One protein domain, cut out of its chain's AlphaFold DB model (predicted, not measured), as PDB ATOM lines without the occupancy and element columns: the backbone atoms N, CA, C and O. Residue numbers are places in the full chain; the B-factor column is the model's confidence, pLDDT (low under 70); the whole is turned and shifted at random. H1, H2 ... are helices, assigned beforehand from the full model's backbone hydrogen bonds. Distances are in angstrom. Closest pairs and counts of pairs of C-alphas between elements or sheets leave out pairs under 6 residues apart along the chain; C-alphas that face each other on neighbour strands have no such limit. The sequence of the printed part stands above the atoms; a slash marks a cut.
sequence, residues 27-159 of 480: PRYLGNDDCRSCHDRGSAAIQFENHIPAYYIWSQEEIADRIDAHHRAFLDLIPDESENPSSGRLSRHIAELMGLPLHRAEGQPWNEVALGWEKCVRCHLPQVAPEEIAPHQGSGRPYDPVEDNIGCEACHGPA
ATOM      1  N   PRO A  27     106.017  96.175  95.787       83.25
ATOM      2  CA  PRO A  27     107.030  95.367  96.455       83.25
ATOM      3  C   PRO A  27     108.323  95.339  95.631       83.25
ATOM      4  O   PRO A  27     108.257  95.253  94.406       83.25
ATOM      5  N   ARG A  28     109.471  95.393  96.306       83.19
ATOM      6  CA  ARG A  28     110.796  95.417  95.671       83.19
ATOM      7  C   ARG A  28     111.379  94.020  95.452       83.19
ATOM      8  O   ARG A  28     111.129  93.101  96.236       83.19
ATOM      9  N   TYR A  29     112.217  93.916  94.427       84.38
ATOM     10  CA  TYR A  29     113.154  92.812  94.241       84.38
ATOM     11  C   TYR A  29     114.334  92.960  95.202       84.38
ATOM     12  O   TYR A  29     114.811  94.075  95.442       84.38
ATOM     13  N   LEU A  30     114.769  91.847  95.782       81.31
ATOM     14  CA  LEU A  30     115.845  91.796  96.769       81.31
ATOM     15  C   LEU A  30     117.140  91.192  96.201       81.31
ATOM     16  O   LEU A  30     118.225  91.529  96.667       81.31
ATOM     17  N   GLY A  31     117.035  90.361  95.162       82.69
ATOM     18  CA  GLY A  31     118.138  89.596  94.587       82.69
ATOM     19  C   GLY A  31     118.209  88.167  95.132       82.69
ATOM     20  O   GLY A  31     117.520  87.783  96.082       82.69
ATOM     21  N   ASN A  32     119.054  87.339  94.519       84.25
ATOM     22  CA  ASN A  32     119.048  85.905  94.813       84.25
ATOM     23  C   ASN A  32     119.677  85.537  96.158       84.25
ATOM     24  O   ASN A  32     119.318  84.505  96.726       84.25
ATOM     25  N   ASP A  33     120.602  86.347  96.671       82.94
ATOM     26  CA  ASP A  33     121.286  86.085  97.945       82.94
ATOM     27  C   ASP A  33     120.314  85.963  99.124       82.94
ATOM     28  O   ASP A  33     120.495  85.135 100.024       82.94
ATOM     29  N   ASP A  34     119.237  86.745  99.090       83.75
ATOM     30  CA  ASP A  34     118.174  86.687 100.083       83.75
ATOM     31  C   ASP A  34     117.496  85.314 100.103       83.75
ATOM     32  O   ASP A  34     117.259  84.746 101.173       83.75
ATOM     33  N   CYS A  35     117.254  84.727  98.930       86.56
ATOM     34  CA  CYS A  35     116.732  83.369  98.803       86.56
ATOM     35  C   CYS A  35     117.797  82.319  99.161       86.56
ATOM     36  O   CYS A  35     117.518  81.366  99.895       86.56
ATOM     37  N   ARG A  36     119.034  82.510  98.685       85.38
ATOM     38  CA  ARG A  36     120.192  81.634  98.911       85.38
ATOM     39  C   ARG A  36     120.417  81.347 100.390       85.38
ATOM     40  O   ARG A  36     120.663  80.199 100.754       85.38
ATOM     41  N   SER A  37     120.269  82.366 101.239       82.69
ATOM     42  CA  SER A  37     120.456  82.268 102.693       82.69
ATOM     43  C   SER A  37     119.721  81.078 103.339       82.69
ATOM     44  O   SER A  37     120.221  80.483 104.296       82.69
ATOM     45  N   CYS A  38     118.563  80.697 102.785       82.88
ATOM     46  CA  CYS A  38     117.750  79.570 103.239       82.88
ATOM     47  C   CYS A  38     117.706  78.402 102.237       82.88
ATOM     48  O   CYS A  38     117.538  77.258 102.660       82.88
ATOM     49  N   HIS A  39     117.877  78.659 100.937       85.50
ATOM     50  CA  HIS A  39     117.681  77.676  99.864       85.50
ATOM     51  C   HIS A  39     118.976  77.119  99.240       85.50
ATOM     52  O   HIS A  39     118.887  76.452  98.208       85.50
ATOM     53  N   ASP A  40     120.150  77.349  99.835       80.62
ATOM     54  CA  ASP A  40     121.451  76.791  99.409       80.62
ATOM     55  C   ASP A  40     121.906  75.595 100.278       80.62
ATOM     56  O   ASP A  40     121.374  75.337 101.362       80.62
ATOM     57  N   ARG A  41     122.912  74.839  99.818       66.69
ATOM     58  CA  ARG A  41     123.536  73.765 100.606       66.69
ATOM     59  C   ARG A  41     124.184  74.329 101.869       66.69
ATOM     60  O   ARG A  41     125.019  75.222 101.813       66.69
ATOM     61  N   GLY A  42     123.855  73.730 103.013       59.53
ATOM     62  CA  GLY A  42     124.437  74.114 104.300       59.53
ATOM     63  C   GLY A  42     123.741  75.292 104.982       59.53
ATOM     64  O   GLY A  42     124.192  75.702 106.051       59.53
ATOM     65  N   SER A  43     122.628  75.796 104.431       59.97
ATOM     66  CA  SER A  43     121.740  76.670 105.194       59.97
ATOM     67  C   SER A  43     121.258  75.918 106.443       59.97
ATOM     68  O   SER A  43     120.818  74.766 106.388       59.97
ATOM     69  N   ALA A  44     121.359  76.558 107.609       48.16
ATOM     70  CA  ALA A  44     120.996  75.941 108.890       48.16
ATOM     71  C   ALA A  44     119.499  75.565 108.983       48.16
ATOM     72  O   ALA A  44     119.088  74.890 109.924       48.16
ATOM     73  N   ALA A  45     118.687  76.012 108.019       49.09
ATOM     74  CA  ALA A  45     117.238  75.920 108.035       49.09
ATOM     75  C   ALA A  45     116.668  74.612 107.459       49.09
ATOM     76  O   ALA A  45     115.505  74.320 107.729       49.09
ATOM     77  N   ILE A  46     117.418  73.820 106.676       47.69
ATOM     78  CA  ILE A  46     116.818  72.685 105.951       47.69
ATOM     79  C   ILE A  46     117.743  71.458 105.909       47.69
ATOM     80  O   ILE A  46     118.451  71.205 104.940       47.69
ATOM     81  N   GLN A  47     117.672  70.634 106.957       43.16
ATOM     82  CA  GLN A  47     118.056  69.215 106.911       43.16
ATOM     83  C   GLN A  47     116.800  68.340 106.760       43.16
ATOM     84  O   GLN A  47     116.539  67.466 107.582       43.16
ATOM     85  N   PHE A  48     115.973  68.582 105.734       47.38
ATOM     86  CA  PHE A  48     114.968  67.582 105.368       47.38
ATOM     87  C   PHE A  48     115.690  66.431 104.668       47.38
ATOM     88  O   PHE A  48     116.272  66.614 103.597       47.38
ATOM     89  N   GLU A  49     115.679  65.248 105.286       43.25
ATOM     90  CA  GLU A  49     116.161  64.015 104.667       43.25
ATOM     91  C   GLU A  49     115.509  63.874 103.276       43.25
ATOM     92  O   GLU A  49     114.294  63.708 103.162       43.25
ATOM     93  N   ASN A  50     116.331  63.943 102.219       51.22
ATOM     94  CA  ASN A  50     115.996  63.738 100.798       51.22
ATOM     95  C   ASN A  50     115.519  64.941  99.947       51.22
ATOM     96  O   ASN A  50     115.049  64.706  98.833       51.22
ATOM     97  N   HIS A  51     115.668  66.203 100.374       60.66
ATOM     98  CA  HIS A  51     115.380  67.360  99.500       60.66
ATOM     99  C   HIS A  51     116.651  68.136  99.120       60.66
ATOM    100  O   HIS A  51     117.408  68.562  99.990       60.66
ATOM    101  N   ILE A  52     116.890  68.320  97.817       69.12
ATOM    102  CA  ILE A  52     117.975  69.173  97.317       69.12
ATOM    103  C   ILE A  52     117.463  70.626  97.322       69.12
ATOM    104  O   ILE A  52     116.411  70.873  96.736       69.12
ATOM    105  N   PRO A  53     118.159  71.583  97.966       79.00
ATOM    106  CA  PRO A  53     117.699  72.970  98.048       79.00
ATOM    107  C   PRO A  53     117.558  73.651  96.674       79.00
ATOM    108  O   PRO A  53     118.408  73.472  95.805       79.00
ATOM    109  N   ALA A  54     116.503  74.449  96.476       83.50
ATOM    110  CA  ALA A  54     116.156  75.023  95.170       83.50
ATOM    111  C   ALA A  54     117.232  75.958  94.584       83.50
ATOM    112  O   ALA A  54     117.539  75.844  93.401       83.50
ATOM    113  N   TYR A  55     117.857  76.824  95.395       84.88
ATOM    114  CA  TYR A  55     118.945  77.688  94.912       84.88
ATOM    115  C   TYR A  55     120.158  76.855  94.497       84.88
ATOM    116  O   TYR A  55     120.799  77.147  93.489       84.88
ATOM    117  N   TYR A  56     120.451  75.783  95.243       80.12
ATOM    118  CA  TYR A  56     121.515  74.864  94.863       80.12
ATOM    119  C   TYR A  56     121.241  74.257  93.483       80.12
ATOM    120  O   TYR A  56     122.132  74.294  92.645       80.12
ATOM    121  N   ILE A  57     120.030  73.748  93.220       79.81
ATOM    122  CA  ILE A  57     119.667  73.176  91.911       79.81
ATOM    123  C   ILE A  57     119.804  74.221  90.791       79.81
ATOM    124  O   ILE A  57     120.429  73.928  89.774       79.81
ATOM    125  N   TRP A  58     119.287  75.433  91.009       85.44
ATOM    126  CA  TRP A  58     119.323  76.529  90.037       85.44
ATOM    127  C   TRP A  58     120.757  76.946  89.669       85.44
ATOM    128  O   TRP A  58     121.067  77.114  88.496       85.44
ATOM    129  N   SER A  59     121.650  77.048  90.658       81.00
ATOM    130  CA  SER A  59     123.029  77.538  90.481       81.00
ATOM    131  C   SER A  59     124.050  76.486  90.026       81.00
ATOM    132  O   SER A  59     125.219  76.816  89.825       81.00
ATOM    133  N   GLN A  60     123.675  75.204  89.894       71.75
ATOM    134  CA  GLN A  60     124.655  74.155  89.593       71.75
ATOM    135  C   GLN A  60     125.246  74.276  88.192       71.75
ATOM    136  O   GLN A  60     124.594  73.921  87.218       71.75
ATOM    137  N   GLU A  61     126.535  74.612  88.110       59.19
ATOM    138  CA  GLU A  61     127.344  74.446  86.895       59.19
ATOM    139  C   GLU A  61     128.057  73.082  86.822       59.19
ATOM    140  O   GLU A  61     128.472  72.640  85.752       59.19
ATOM    141  N   GLU A  62     128.193  72.384  87.956       50.41
ATOM    142  CA  GLU A  62     129.009  71.163  88.083       50.41
ATOM    143  C   GLU A  62     128.324  69.893  87.543       50.41
ATOM    144  O   GLU A  62     128.974  68.865  87.342       50.41
ATOM    145  N   ILE A  63     127.013  69.947  87.278       54.19
ATOM    146  CA  ILE A  63     126.248  68.860  86.654       54.19
ATOM    147  C   ILE A  63     125.901  69.304  85.232       54.19
ATOM    148  O   ILE A  63     124.827  69.849  84.990       54.19
ATOM    149  N   ALA A  64     126.825  69.068  84.299       47.00
ATOM    150  CA  ALA A  64     126.775  69.573  82.921       47.00
ATOM    151  C   ALA A  64     125.450  69.311  82.167       47.00
ATOM    152  O   ALA A  64     125.090  70.085  81.286       47.00
ATOM    153  N   ASP A  65     124.698  68.269  82.540       49.81
ATOM    154  CA  ASP A  65     123.440  67.883  81.881       49.81
ATOM    155  C   ASP A  65     122.168  68.417  82.579       49.81
ATOM    156  O   ASP A  65     121.059  68.036  82.202       49.81
ATOM    157  N   ARG A  66     122.291  69.239  83.636       56.25
ATOM    158  CA  ARG A  66     121.153  69.736  84.445       56.25
ATOM    159  C   ARG A  66     121.278  71.192  84.906       56.25
ATOM    160  O   ARG A  66     120.611  71.570  85.861       56.25
ATOM    161  N   ILE A  67     122.125  71.988  84.262       66.06
ATOM    162  CA  ILE A  67     122.252  73.416  84.574       66.06
ATOM    163  C   ILE A  67     120.932  74.108  84.212       66.06
ATOM    164  O   ILE A  67     120.459  73.969  83.081       66.06
ATOM    165  N   ASP A  68     120.341  74.856  85.146       81.56
ATOM    166  CA  ASP A  68     119.241  75.751  84.800       81.56
ATOM    167  C   ASP A  68     119.793  76.891  83.929       81.56
ATOM    168  O   ASP A  68     120.615  77.693  84.371       81.56
ATOM    169  N   ALA A  69     119.356  76.960  82.670       84.25
ATOM    170  CA  ALA A  69     119.815  77.976  81.724       84.25
ATOM    171  C   ALA A  69     119.527  79.411  82.210       84.25
ATOM    172  O   ALA A  69     120.257  80.337  81.859       84.25
ATOM    173  N   HIS A  70     118.518  79.596  83.067       89.12
ATOM    174  CA  HIS A  70     118.181  80.893  83.648       89.12
ATOM    175  C   HIS A  70     119.297  81.463  84.536       89.12
ATOM    176  O   HIS A  70     119.515  82.675  84.537       89.12
ATOM    177  N   HIS A  71     120.068  80.606  85.221       86.31
ATOM    178  CA  HIS A  71     121.210  81.022  86.049       86.31
ATOM    179  C   HIS A  71     122.322  81.702  85.240       86.31
ATOM    180  O   HIS A  71     123.140  82.415  85.805       86.31
ATOM    181  N   ARG A  72     122.345  81.523  83.915       84.38
ATOM    182  CA  ARG A  72     123.386  82.071  83.038       84.38
ATOM    183  C   ARG A  72     122.872  83.043  81.989       84.38
ATOM    184  O   ARG A  72     123.649  83.493  81.152       84.38
ATOM    185  N   ALA A  73     121.587  83.371  82.018       89.12
ATOM    186  CA  ALA A  73     120.989  84.138  80.943       89.12
ATOM    187  C   ALA A  73     121.655  85.511  80.772       89.12
ATOM    188  O   ALA A  73     121.994  85.866  79.650       89.12
ATOM    189  N   PHE A  74     121.944  86.273  81.833       89.38
ATOM    190  CA  PHE A  74     122.606  87.571  81.646       89.38
ATOM    191  C   PHE A  74     124.031  87.421  81.090       89.38
ATOM    192  O   PHE A  74     124.458  88.231  80.266       89.38
ATOM    193  N   LEU A  75     124.746  86.352  81.459       87.69
ATOM    194  CA  LEU A  75     126.071  86.055  80.903       87.69
ATOM    195  C   LEU A  75     126.031  85.887  79.379       87.69
ATOM    196  O   LEU A  75     126.979  86.290  78.705       87.69
ATOM    197  N   ASP A  76     124.929  85.372  78.823       88.81
ATOM    198  CA  ASP A  76     124.740  85.268  77.373       88.81
ATOM    199  C   ASP A  76     124.659  86.630  76.670       88.81
ATOM    200  O   ASP A  76     124.786  86.679  75.450       88.81
ATOM    201  N   LEU A  77     124.511  87.743  77.393       89.94
ATOM    202  CA  LEU A  77     124.578  89.080  76.801       89.94
ATOM    203  C   LEU A  77     126.001  89.635  76.721       89.94
ATOM    204  O   LEU A  77     126.228  90.560  75.949       89.94
ATOM    205  N   ILE A  78     126.963  89.077  77.462       89.94
ATOM    206  CA  ILE A  78     128.332  89.600  77.542       89.94
ATOM    207  C   ILE A  78     129.053  89.390  76.192       89.94
ATOM    208  O   ILE A  78     129.337  88.244  75.828       89.94
ATOM    209  N   PRO A  79     129.396  90.460  75.441       89.25
ATOM    210  CA  PRO A  79     129.965  90.371  74.100       89.25
ATOM    211  C   PRO A  79     131.492  90.226  74.140       89.25
ATOM    212  O   PRO A  79     132.207  90.790  73.315       89.25
ATOM    213  N   ASP A  80     132.020  89.463  75.092       85.69
ATOM    214  CA  ASP A  80     133.449  89.212  75.272       85.69
ATOM    215  C   ASP A  80     133.689  87.703  75.370       85.69
ATOM    216  O   ASP A  80     133.158  87.046  76.255       85.69
ATOM    217  N   GLU A  81     134.477  87.133  74.455       84.31
ATOM    218  CA  GLU A  81     134.783  85.694  74.460       84.31
ATOM    219  C   GLU A  81     135.646  85.259  75.649       84.31
ATOM    220  O   GLU A  81     135.661  84.075  75.986       84.31
ATOM    221  N   SER A  82     136.387  86.186  76.261       84.88
ATOM    222  CA  SER A  82     137.199  85.897  77.442       84.88
ATOM    223  C   SER A  82     136.347  85.775  78.705       84.88
ATOM    224  O   SER A  82     136.646  84.934  79.551       84.88
ATOM    225  N   GLU A  83     135.261  86.546  78.796       81.88
ATOM    226  CA  GLU A  83     134.296  86.493  79.902       81.88
ATOM    227  C   GLU A  83     133.156  85.493  79.632       81.88
ATOM    228  O   GLU A  83     132.674  84.830  80.547       81.88
ATOM    229  N   ASN A  84     132.763  85.323  78.367       84.31
ATOM    230  CA  ASN A  84     131.725  84.405  77.906       84.31
ATOM    231  C   ASN A  84     132.213  83.557  76.707       84.31
ATOM    232  O   ASN A  84     131.890  83.834  75.545       84.31
ATOM    233  N   PRO A  85     132.944  82.458  76.965       81.31
ATOM    234  CA  PRO A  85     133.457  81.590  75.902       81.31
ATOM    235  C   PRO A  85     132.371  80.853  75.100       81.31
ATOM    236  O   PRO A  85     132.631  80.394  73.983       81.31
ATOM    237  N   SER A  86     131.169  80.684  75.664       77.19
ATOM    238  CA  SER A  86     130.075  79.917  75.053       77.19
ATOM    239  C   SER A  86     129.337  80.687  73.963       77.19
ATOM    240  O   SER A  86     129.100  80.143  72.882       77.19
ATOM    241  N   SER A  87     128.973  81.933  74.251       83.88
ATOM    242  CA  SER A  87     128.059  82.735  73.433       83.88
ATOM    243  C   SER A  87     128.614  84.121  73.106       83.88
ATOM    244  O   SER A  87     128.083  84.754  72.201       83.88
ATOM    245  N   GLY A  88     129.753  84.541  73.677       86.25
ATOM    246  CA  GLY A  88     130.294  85.896  73.508       86.25
ATOM    247  C   GLY A  88     130.553  86.312  72.055       86.25
ATOM    248  O   GLY A  88     130.386  87.480  71.717       86.25
ATOM    249  N   ARG A  89     130.862  85.363  71.152       88.00
ATOM    250  CA  ARG A  89     130.917  85.624  69.694       88.00
ATOM    251  C   ARG A  89     129.575  86.027  69.107       88.00
ATOM    252  O   ARG A  89     129.511  86.945  68.298       88.00
ATOM    253  N   LEU A  90     128.530  85.291  69.473       86.94
ATOM    254  CA  LEU A  90     127.179  85.541  68.992       86.94
ATOM    255  C   LEU A  90     126.655  86.853  69.576       86.94
ATOM    256  O   LEU A  90     126.155  87.686  68.829       86.94
ATOM    257  N   SER A  91     126.848  87.072  70.875       88.81
ATOM    258  CA  SER A  91     126.429  88.295  71.566       88.81
ATOM    259  C   SER A  91     127.140  89.520  71.002       88.81
ATOM    260  O   SER A  91     126.492  90.522  70.719       88.81
ATOM    261  N   ARG A  92     128.450  89.420  70.721       89.62
ATOM    262  CA  ARG A  92     129.205  90.461  70.007       89.62
ATOM    263  C   ARG A  92     128.629  90.735  68.623       89.62
ATOM    264  O   ARG A  92     128.438  91.894  68.280       89.62
ATOM    265  N   HIS A  93     128.334  89.694  67.848       88.81
ATOM    266  CA  HIS A  93     127.773  89.849  66.507       88.81
ATOM    267  C   HIS A  93     126.410  90.558  66.520       88.81
ATOM    268  O   HIS A  93     126.198  91.499  65.758       88.81
ATOM    269  N   ILE A  94     125.512  90.140  67.417       89.00
ATOM    270  CA  ILE A  94     124.198  90.768  67.601       89.00
ATOM    271  C   ILE A  94     124.378  92.229  68.029       89.00
ATOM    272  O   ILE A  94     123.796  93.126  67.422       89.00
ATOM    273  N   ALA A  95     125.232  92.486  69.025       89.44
ATOM    274  CA  ALA A  95     125.507  93.829  69.521       89.44
ATOM    275  C   ALA A  95     126.094  94.749  68.434       89.44
ATOM    276  O   ALA A  95     125.674  95.898  68.327       89.44
ATOM    277  N   GLU A  96     126.995  94.252  67.581       90.12
ATOM    278  CA  GLU A  96     127.541  94.991  66.431       90.12
ATOM    279  C   GLU A  96     126.447  95.393  65.436       90.12
ATOM    280  O   GLU A  96     126.389  96.552  65.019       90.12
ATOM    281  N   LEU A  97     125.562  94.458  65.073       89.81
ATOM    282  CA  LEU A  97     124.465  94.717  64.136       89.81
ATOM    283  C   LEU A  97     123.417  95.675  64.707       89.81
ATOM    284  O   LEU A  97     122.835  96.457  63.956       89.81
ATOM    285  N   MET A  98     123.207  95.638  66.022       87.81
ATOM    286  CA  MET A  98     122.276  96.513  66.733       87.81
ATOM    287  C   MET A  98     122.901  97.847  67.177       87.81
ATOM    288  O   MET A  98     122.204  98.693  67.734       87.81
ATOM    289  N   GLY A  99     124.202  98.060  66.947       88.88
ATOM    290  CA  GLY A  99     124.904  99.281  67.356       88.88
ATOM    291  C   GLY A  99     125.039  99.449  68.876       88.88
ATOM    292  O   GLY A  99     125.095 100.579  69.365       88.88
ATOM    293  N   LEU A 100     125.075  98.346  69.624       86.75
ATOM    294  CA  LEU A 100     125.201  98.334  71.080       86.75
ATOM    295  C   LEU A 100     126.677  98.405  71.526       86.75
ATOM    296  O   LEU A 100     127.575  97.979  70.794       86.75
ATOM    297  N   PRO A 101     126.959  98.913  72.741       83.19
ATOM    298  CA  PRO A 101     128.310  98.909  73.299       83.19
ATOM    299  C   PRO A 101     128.904  97.492  73.380       83.19
ATOM    300  O   PRO A 101     128.298  96.600  73.965       83.19
ATOM    301  N   LEU A 102     130.110  97.296  72.833       81.69
ATOM    302  CA  LEU A 102     130.818  95.999  72.831       81.69
ATOM    303  C   LEU A 102     131.801  95.824  73.988       81.69
ATOM    304  O   LEU A 102     132.351  94.742  74.181       81.69
ATOM    305  N   HIS A 103     132.081  96.902  74.711       75.69
ATOM    306  CA  HIS A 103     133.059  96.919  75.784       75.69
ATOM    307  C   HIS A 103     132.512  97.725  76.949       75.69
ATOM    308  O   HIS A 103     131.970  98.817  76.767       75.69
ATOM    309  N   ARG A 104     132.694  97.176  78.145       82.75
ATOM    310  CA  ARG A 104     132.489  97.867  79.410       82.75
ATOM    311  C   ARG A 104     133.782  98.592  79.776       82.75
ATOM    312  O   ARG A 104     134.867  98.047  79.568       82.75
ATOM    313  N   ALA A 105     133.694  99.815  80.295       79.75
ATOM    314  CA  ALA A 105     134.888 100.488  80.799       79.75
ATOM    315  C   ALA A 105     135.455  99.729  82.015       79.75
ATOM    316  O   ALA A 105     134.709  99.115  82.778       79.75
ATOM    317  N   GLU A 106     136.773  99.757  82.209       78.75
ATOM    318  CA  GLU A 106     137.392  99.125  83.378       78.75
ATOM    319  C   GLU A 106     136.789  99.700  84.671       78.75
ATOM    320  O   GLU A 106     136.739 100.916  84.862       78.75
ATOM    321  N   GLY A 107     136.283  98.825  85.542       76.25
ATOM    322  CA  GLY A 107     135.615  99.215  86.787       76.25
ATOM    323  C   GLY A 107     134.178  99.731  86.634       76.25
ATOM    324  O   GLY A 107     133.537  99.993  87.650       76.25
ATOM    325  N   GLN A 108     133.644  99.848  85.414       81.75
ATOM    326  CA  GLN A 108     132.226 100.142  85.214       81.75
ATOM    327  C   GLN A 108     131.389  98.919  85.623       81.75
ATOM    328  O   GLN A 108     131.713  97.808  85.209       81.75
ATOM    329  N   PRO A 109     130.329  99.073  86.425       79.31
ATOM    330  CA  PRO A 109     129.491  97.954  86.848       79.31
ATOM    331  C   PRO A 109     128.539  97.485  85.730       79.31
ATOM    332  O   PRO A 109     128.192  98.237  84.820       79.31
ATOM    333  N   TRP A 110     128.129  96.210  85.765       81.25
ATOM    334  CA  TRP A 110     127.268  95.619  84.724       81.25
ATOM    335  C   TRP A 110     125.847  96.189  84.708       81.25
ATOM    336  O   TRP A 110     125.218  96.212  83.653       81.25
ATOM    337  N   ASN A 111     125.360  96.704  85.835       79.00
ATOM    338  CA  ASN A 111     124.059  97.362  85.906       79.00
ATOM    339  C   ASN A 111     123.982  98.619  85.014       79.00
ATOM    340  O   ASN A 111     122.972  98.830  84.356       79.00
ATOM    341  N   GLU A 112     125.053  99.410  84.903       77.81
ATOM    342  CA  GLU A 112     125.095 100.565  83.996       77.81
ATOM    343  C   GLU A 112     125.077 100.155  82.518       77.81
ATOM    344  O   GLU A 112     124.451 100.824  81.700       77.81
ATOM    345  N   VAL A 113     125.737  99.045  82.170       79.12
ATOM    346  CA  VAL A 113     125.712  98.500  80.803       79.12
ATOM    347  C   VAL A 113     124.326  97.949  80.468       79.12
ATOM    348  O   VAL A 113     123.812  98.209  79.382       79.12
ATOM    349  N   ALA A 114     123.699  97.249  81.417       79.62
ATOM    350  CA  ALA A 114     122.359  96.685  81.283       79.62
ATOM    351  C   ALA A 114     121.296  97.750  80.954       79.62
ATOM    352  O   ALA A 114     120.411  97.483  80.143       79.62
ATOM    353  N   LEU A 115     121.422  98.973  81.491       76.12
ATOM    354  CA  LEU A 115     120.559 100.111  81.133       76.12
ATOM    355  C   LEU A 115     120.629 100.473  79.641       76.12
ATOM    356  O   LEU A 115     119.670 100.997  79.090       76.12
ATOM    357  N   GLY A 116     121.751 100.203  78.969       77.06
ATOM    358  CA  GLY A 116     121.901 100.418  77.528       77.06
ATOM    359  C   GLY A 116     121.336  99.287  76.665       77.06
ATOM    360  O   GLY A 116     121.301  99.426  75.443       77.06
ATOM    361  N   TRP A 117     120.921  98.168  77.269       85.50
ATOM    362  CA  TRP A 117     120.491  96.936  76.596       85.50
ATOM    363  C   TRP A 117     119.043  96.559  76.945       85.50
ATOM    364  O   TRP A 117     118.716  95.379  77.065       85.50
ATOM    365  N   GLU A 118     118.161  97.553  77.096       83.62
ATOM    366  CA  GLU A 118     116.768  97.395  77.562       83.62
ATOM    367  C   GLU A 118     116.010  96.247  76.866       83.62
ATOM    368  O   GLU A 118     115.375  95.416  77.519       83.62
ATOM    369  N   LYS A 119     116.137  96.141  75.536       84.94
ATOM    370  CA  LYS A 119     115.493  95.084  74.736       84.94
ATOM    371  C   LYS A 119     115.980  93.672  75.084       84.94
ATOM    372  O   LYS A 119     115.211  92.721  74.998       84.94
ATOM    373  N   CYS A 120     117.247  93.533  75.466       88.19
ATOM    374  CA  CYS A 120     117.874  92.255  75.788       88.19
ATOM    375  C   CYS A 120     117.578  91.853  77.239       88.19
ATOM    376  O   CYS A 120     117.224  90.707  77.521       88.19
ATOM    377  N   VAL A 121     117.666  92.810  78.169       88.06
ATOM    378  CA  VAL A 121     117.438  92.550  79.598       88.06
ATOM    379  C   VAL A 121     115.975  92.238  79.911       88.06
ATOM    380  O   VAL A 121     115.715  91.554  80.891       88.06
ATOM    381  N   ARG A 122     115.022  92.594  79.035       87.12
ATOM    382  CA  ARG A 122     113.624  92.137  79.146       87.12
ATOM    383  C   ARG A 122     113.496  90.615  79.278       87.12
ATOM    384  O   ARG A 122     112.597  90.164  79.977       87.12
ATOM    385  N   CYS A 123     114.355  89.835  78.617       89.50
ATOM    386  CA  CYS A 123     114.314  88.369  78.682       89.50
ATOM    387  C   CYS A 123     115.490  87.764  79.446       89.50
ATOM    388  O   CYS A 123     115.357  86.666  79.964       89.50
ATOM    389  N   HIS A 124     116.615  88.472  79.544       90.81
ATOM    390  CA  HIS A 124     117.808  88.005  80.258       90.81
ATOM    391  C   HIS A 124     117.890  88.518  81.708       90.81
ATOM    392  O   HIS A 124     118.816  88.159  82.434       90.81
ATOM    393  N   LEU A 125     116.933  89.360  82.118       88.06
ATOM    394  CA  LEU A 125     116.792  89.951  83.451       88.06
ATOM    395  C   LEU A 125     115.339  90.423  83.751       88.06
ATOM    396  O   LEU A 125     115.138  91.544  84.225       88.06
ATOM    397  N   PRO A 126     114.300  89.612  83.470       86.44
ATOM    398  CA  PRO A 126     112.897  90.041  83.429       86.44
ATOM    399  C   PRO A 126     112.327  90.494  84.779       86.44
ATOM    400  O   PRO A 126     111.242  91.075  84.823       86.44
ATOM    401  N   GLN A 127     112.992  90.173  85.891       81.75
ATOM    402  CA  GLN A 127     112.532  90.559  87.219       81.75
ATOM    403  C   GLN A 127     112.627  92.065  87.462       81.75
ATOM    404  O   GLN A 127     111.758  92.594  88.130       81.75
ATOM    405  N   VAL A 128     113.627  92.776  86.942       72.94
ATOM    406  CA  VAL A 128     113.910  94.148  87.384       72.94
ATOM    407  C   VAL A 128     113.608  95.124  86.254       72.94
ATOM    408  O   VAL A 128     114.110  94.965  85.141       72.94
ATOM    409  N   ALA A 129     112.785  96.141  86.523       71.25
ATOM    410  CA  ALA A 129     112.578  97.220  85.557       71.25
ATOM    411  C   ALA A 129     113.893  98.002  85.349       71.25
ATOM    412  O   ALA A 129     114.677  98.103  86.295       71.25
ATOM    413  N   PRO A 130     114.165  98.595  84.171       68.00
ATOM    414  CA  PRO A 130     115.401  99.352  83.942       68.00
ATOM    415  C   PRO A 130     115.696 100.389  85.038       68.00
ATOM    416  O   PRO A 130     116.824 100.511  85.507       68.00
ATOM    417  N   GLU A 131     114.670 101.072  85.541       66.62
ATOM    418  CA  GLU A 131     114.792 102.073  86.604       66.62
ATOM    419  C   GLU A 131     115.213 101.483  87.961       66.62
ATOM    420  O   GLU A 131     115.745 102.206  88.805       66.62
ATOM    421  N   GLU A 132     114.983 100.187  88.163       65.25
ATOM    422  CA  GLU A 132     115.332  99.426  89.363       65.25
ATOM    423  C   GLU A 132     116.697  98.720  89.244       65.25
ATOM    424  O   GLU A 132     117.308  98.393  90.262       65.25
ATOM    425  N   ILE A 133     117.207  98.533  88.015       68.44
ATOM    426  CA  ILE A 133     118.592  98.099  87.742       68.44
ATOM    427  C   ILE A 133     119.575  99.219  88.123       68.44
ATOM    428  O   ILE A 133     120.704  98.961  88.553       68.44
ATOM    429  N   ALA A 134     119.153 100.481  87.986       63.22
ATOM    430  CA  ALA A 134     119.957 101.624  88.388       63.22
ATOM    431  C   ALA A 134     120.336 101.533  89.883       63.22
ATOM    432  O   ALA A 134     119.518 101.133  90.713       63.22
ATOM    433  N   PRO A 135     121.563 101.928  90.275       55.47
ATOM    434  CA  PRO A 135     122.001 101.834  91.662       55.47
ATOM    435  C   PRO A 135     121.113 102.692  92.578       55.47
ATOM    436  O   PRO A 135     121.236 103.917  92.650       55.47
ATOM    437  N   HIS A 136     120.200 102.046  93.305       48.91
ATOM    438  CA  HIS A 136     119.343 102.705  94.281       48.91
ATOM    439  C   HIS A 136     120.128 103.075  95.545       48.91
ATOM    440  O   HIS A 136     120.735 102.234  96.202       48.91
ATOM    441  N   GLN A 137     120.048 104.345  95.942       44.78
ATOM    442  CA  GLN A 137     120.764 104.926  97.085       44.78
ATOM    443  C   GLN A 137     120.231 104.500  98.478       44.78
ATOM    444  O   GLN A 137     120.363 105.271  99.428       44.78
ATOM    445  N   GLY A 138     119.615 103.321  98.666       41.28
ATOM    446  CA  GLY A 138     118.997 103.056  99.977       41.28
ATOM    447  C   GLY A 138     118.497 101.673 100.397       41.28
ATOM    448  O   GLY A 138     117.822 101.640 101.420       41.28
ATOM    449  N   SER A 139     118.771 100.553  99.715       45.72
ATOM    450  CA  SER A 139     118.083  99.277 100.045       45.72
ATOM    451  C   SER A 139     118.931  98.093 100.534       45.72
ATOM    452  O   SER A 139     118.356  97.120 101.002       45.72
ATOM    453  N   GLY A 140     120.257  98.128 100.458       57.62
ATOM    454  CA  GLY A 140     121.057  96.892 100.422       57.62
ATOM    455  C   GLY A 140     121.871  96.884  99.131       57.62
ATOM    456  O   GLY A 140     121.859  97.898  98.434       57.62
ATOM    457  N   ARG A 141     122.635  95.828  98.832       63.72
ATOM    458  CA  ARG A 141     123.567  95.842  97.687       63.72
ATOM    459  C   ARG A 141     122.855  96.238  96.375       63.72
ATOM    460  O   ARG A 141     121.679  95.909  96.220       63.72
ATOM    461  N   PRO A 142     123.517  96.972  95.456       61.28
ATOM    462  CA  PRO A 142     122.977  97.184  94.116       61.28
ATOM    463  C   PRO A 142     122.639  95.833  93.491       61.28
ATOM    464  O   PRO A 142     123.397  94.883  93.676       61.28
ATOM    465  N   TYR A 143     121.528  95.763  92.760       70.75
ATOM    466  CA  TYR A 143     121.218  94.595  91.948       70.75
ATOM    467  C   TYR A 143     122.360  94.383  90.943       70.75
ATOM    468  O   TYR A 143     122.701  95.311  90.199       70.75
ATOM    469  N   ASP A 144     122.970  93.200  90.945       78.38
ATOM    470  CA  ASP A 144     124.057  92.856  90.032       78.38
ATOM    471  C   ASP A 144     123.523  91.866  88.996       78.38
ATOM    472  O   ASP A 144     123.296  90.703  89.328       78.38
ATOM    473  N   PRO A 145     123.346  92.274  87.727       80.62
ATOM    474  CA  PRO A 145     122.863  91.383  86.680       80.62
ATOM    475  C   PRO A 145     123.639  90.064  86.544       80.62
ATOM    476  O   PRO A 145     123.046  89.057  86.163       80.62
ATOM    477  N   VAL A 146     124.935  90.051  86.878       81.06
ATOM    478  CA  VAL A 146     125.793  88.861  86.790       81.06
ATOM    479  C   VAL A 146     125.619  87.917  87.977       81.06
ATOM    480  O   VAL A 146     125.781  86.714  87.803       81.06
ATOM    481  N   GLU A 147     125.293  88.419  89.166       79.69
ATOM    482  CA  GLU A 147     125.028  87.566  90.336       79.69
ATOM    483  C   GLU A 147     123.547  87.165  90.406       79.69
ATOM    484  O   GLU A 147     123.195  86.047  90.792       79.69
ATOM    485  N   ASP A 148     122.666  88.075  89.998       79.38
ATOM    486  CA  ASP A 148     121.227  87.929  90.138       79.38
ATOM    487  C   ASP A 148     120.562  87.257  88.910       79.38
ATOM    488  O   ASP A 148     119.547  86.584  89.095       79.38
ATOM    489  N   ASN A 149     121.146  87.332  87.695       87.75
ATOM    490  CA  ASN A 149     120.702  86.655  86.445       87.75
ATOM    491  C   ASN A 149     119.168  86.574  86.284       87.75
ATOM    492  O   ASN A 149     118.465  87.456  86.751       87.75
ATOM    493  N   ILE A 150     118.596  85.551  85.635       91.81
ATOM    494  CA  ILE A 150     117.167  85.231  85.790       91.81
ATOM    495  C   ILE A 150     117.038  84.387  87.062       91.81
ATOM    496  O   ILE A 150     117.274  83.176  87.064       91.81
ATOM    497  N   GLY A 151     116.718  85.068  88.156       88.31
ATOM    498  CA  GLY A 151     116.792  84.557  89.514       88.31
ATOM    499  C   GLY A 151     115.470  84.043  90.071       88.31
ATOM    500  O   GLY A 151     114.453  83.957  89.380       88.31
ATOM    501  N   CYS A 152     115.453  83.747  91.370       90.00
ATOM    502  CA  CYS A 152     114.271  83.224  92.056       90.00
ATOM    503  C   CYS A 152     113.059  84.156  91.891       90.00
ATOM    504  O   CYS A 152     111.948  83.705  91.622       90.00
ATOM    505  N   GLU A 153     113.276  85.464  92.012       90.69
ATOM    506  CA  GLU A 153     112.220  86.476  91.942       90.69
ATOM    507  C   GLU A 153     111.715  86.743  90.512       90.69
ATOM    508  O   GLU A 153     110.601  87.240  90.346       90.69
ATOM    509  N   ALA A 154     112.450  86.334  89.467       90.75
ATOM    510  CA  ALA A 154     111.932  86.338  88.094       90.75
ATOM    511  C   ALA A 154     110.670  85.484  87.997       90.75
ATOM    512  O   ALA A 154     109.641  85.920  87.464       90.75
ATOM    513  N   CYS A 155     110.726  84.307  88.621       91.56
ATOM    514  CA  CYS A 155     109.622  83.369  88.657       91.56
ATOM    515  C   CYS A 155     108.669  83.618  89.824       91.56
ATOM    516  O   CYS A 155     107.458  83.585  89.637       91.56
ATOM    517  N   HIS A 156     109.184  83.890  91.022       93.00
ATOM    518  CA  HIS A 156     108.369  84.009  92.232       93.00
ATOM    519  C   HIS A 156     107.827  85.418  92.493       93.00
ATOM    520  O   HIS A 156     106.932  85.551  93.322       93.00
ATOM    521  N   GLY A 157     108.273  86.440  91.761       91.69
ATOM    522  CA  GLY A 157     107.913  87.839  91.998       91.69
ATOM    523  C   GLY A 157     108.780  88.516  93.070       91.69
ATOM    524  O   GLY A 157     109.656  87.875  93.647       91.69
ATOM    525  N   PRO A 158     108.549  89.815  93.331       89.88
ATOM    526  CA  PRO A 158     109.337  90.606  94.277       89.88
ATOM    527  C   PRO A 158     109.119  90.148  95.725       89.88
ATOM    528  O   PRO A 158     108.001  90.198  96.252       89.88
ATOM    529  N   ALA A 159     110.192  89.717  96.390       90.69
ATOM    530  CA  ALA A 159     110.124  89.009  97.662       90.69
ATOM    531  C   ALA A 159     110.037  89.911  98.899       90.69
ATOM    532  O   ALA A 159     109.743  89.392  99.978       90.69
TER     533      ALA A 159
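This is residues 27 to 159 of the 480 residues of the protein "Cytochrome_C554 domain-containing protein" of Candidatus Omnitrophica bacterium (UniProt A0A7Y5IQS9). Ten short helices joined by much loop make up the domain: H2, H3, H4 and H5 follow one another in a row along the longest axis, and the chain then folds back over one side of that row through H6, H7, H8 and H9 to H10. H9 lies near the middle, H1 and H10 lie toward the H2 end of the row, and the loop of residues 40 to 53 reaches out at that end, with H5 at the other. The printed part has 133 residues with ten named helices, H1 to H10 in chain order, and no named strand; the class is all helix, with 58 residues, under half, in named elements. The whole is compact, with a radius of gyration of the C-alphas of 15.9 A and spans of 52 by 38 by 25 A.

The longest helix, H5, holds residues 88 to 98 and measures 14.9 A, from C-alpha 88 at (130.294, 85.896, 73.508) to C-alpha 98. Before it come H1, residues 32 to 39, 9.8 A long from C-alpha 32 at (119.048, 85.905, 94.813); H2, residues 54 to 59, 8.7 A long; H3, residues 69 to 72; and H4, residues 74 to 77. After it come H6, residues 110 to 114; H7, residues 118 to 124, 9.8 A long; H8, residues 130 to 133; H9, residues 145 to 148; and H10, residues 152 to 156, ending at C-alpha 156 at (108.369, 84.009, 92.232).

H5 touches H4, the hub, with the closest C-alphas, those of Leu 77 and Ser 91, 5.6 A apart. H4 also touches H7, at Phe 74 and His 124, C-alphas 5.0 A apart, and only just touches H9, with 3 pairs of C-alphas within 8 A, the closest Phe 74 and Val 146 at 6.2 A. H6 touches H9, at Asn 111 and Pro 145, C-alphas 6.1 A apart, and H8, at Asn 111 and Ile 133, 5.8 A. H3 and H4 meet only through their link. H2 touches H1 at a steep tilt of 48 degrees, opposite ways, with C-alphas 39 and 55 5.1 A apart. H10 only just touches H1, with 3 pairs within 8 A, the closest C-alphas 32 and 152 at 6.1 A. Every O i to N i+4 pair is within hydrogen-bond range in H2, H5, H6 and H10, against 3 of 4 in H1 and 2 of 3 in H7; H3, H4, H8 and H9 are too short for such a pair.

The two C-alphas farthest apart, Glu 49 and Gly 99, are 52.1 A apart. The printed part has no cut. The links H1 to H2, H5 to H6 and H8 to H9 are long. Mean pLDDT of the printed part is 77.4, and it is under 70 in residues 41 to 52, 61 to 67 and 130 to 142.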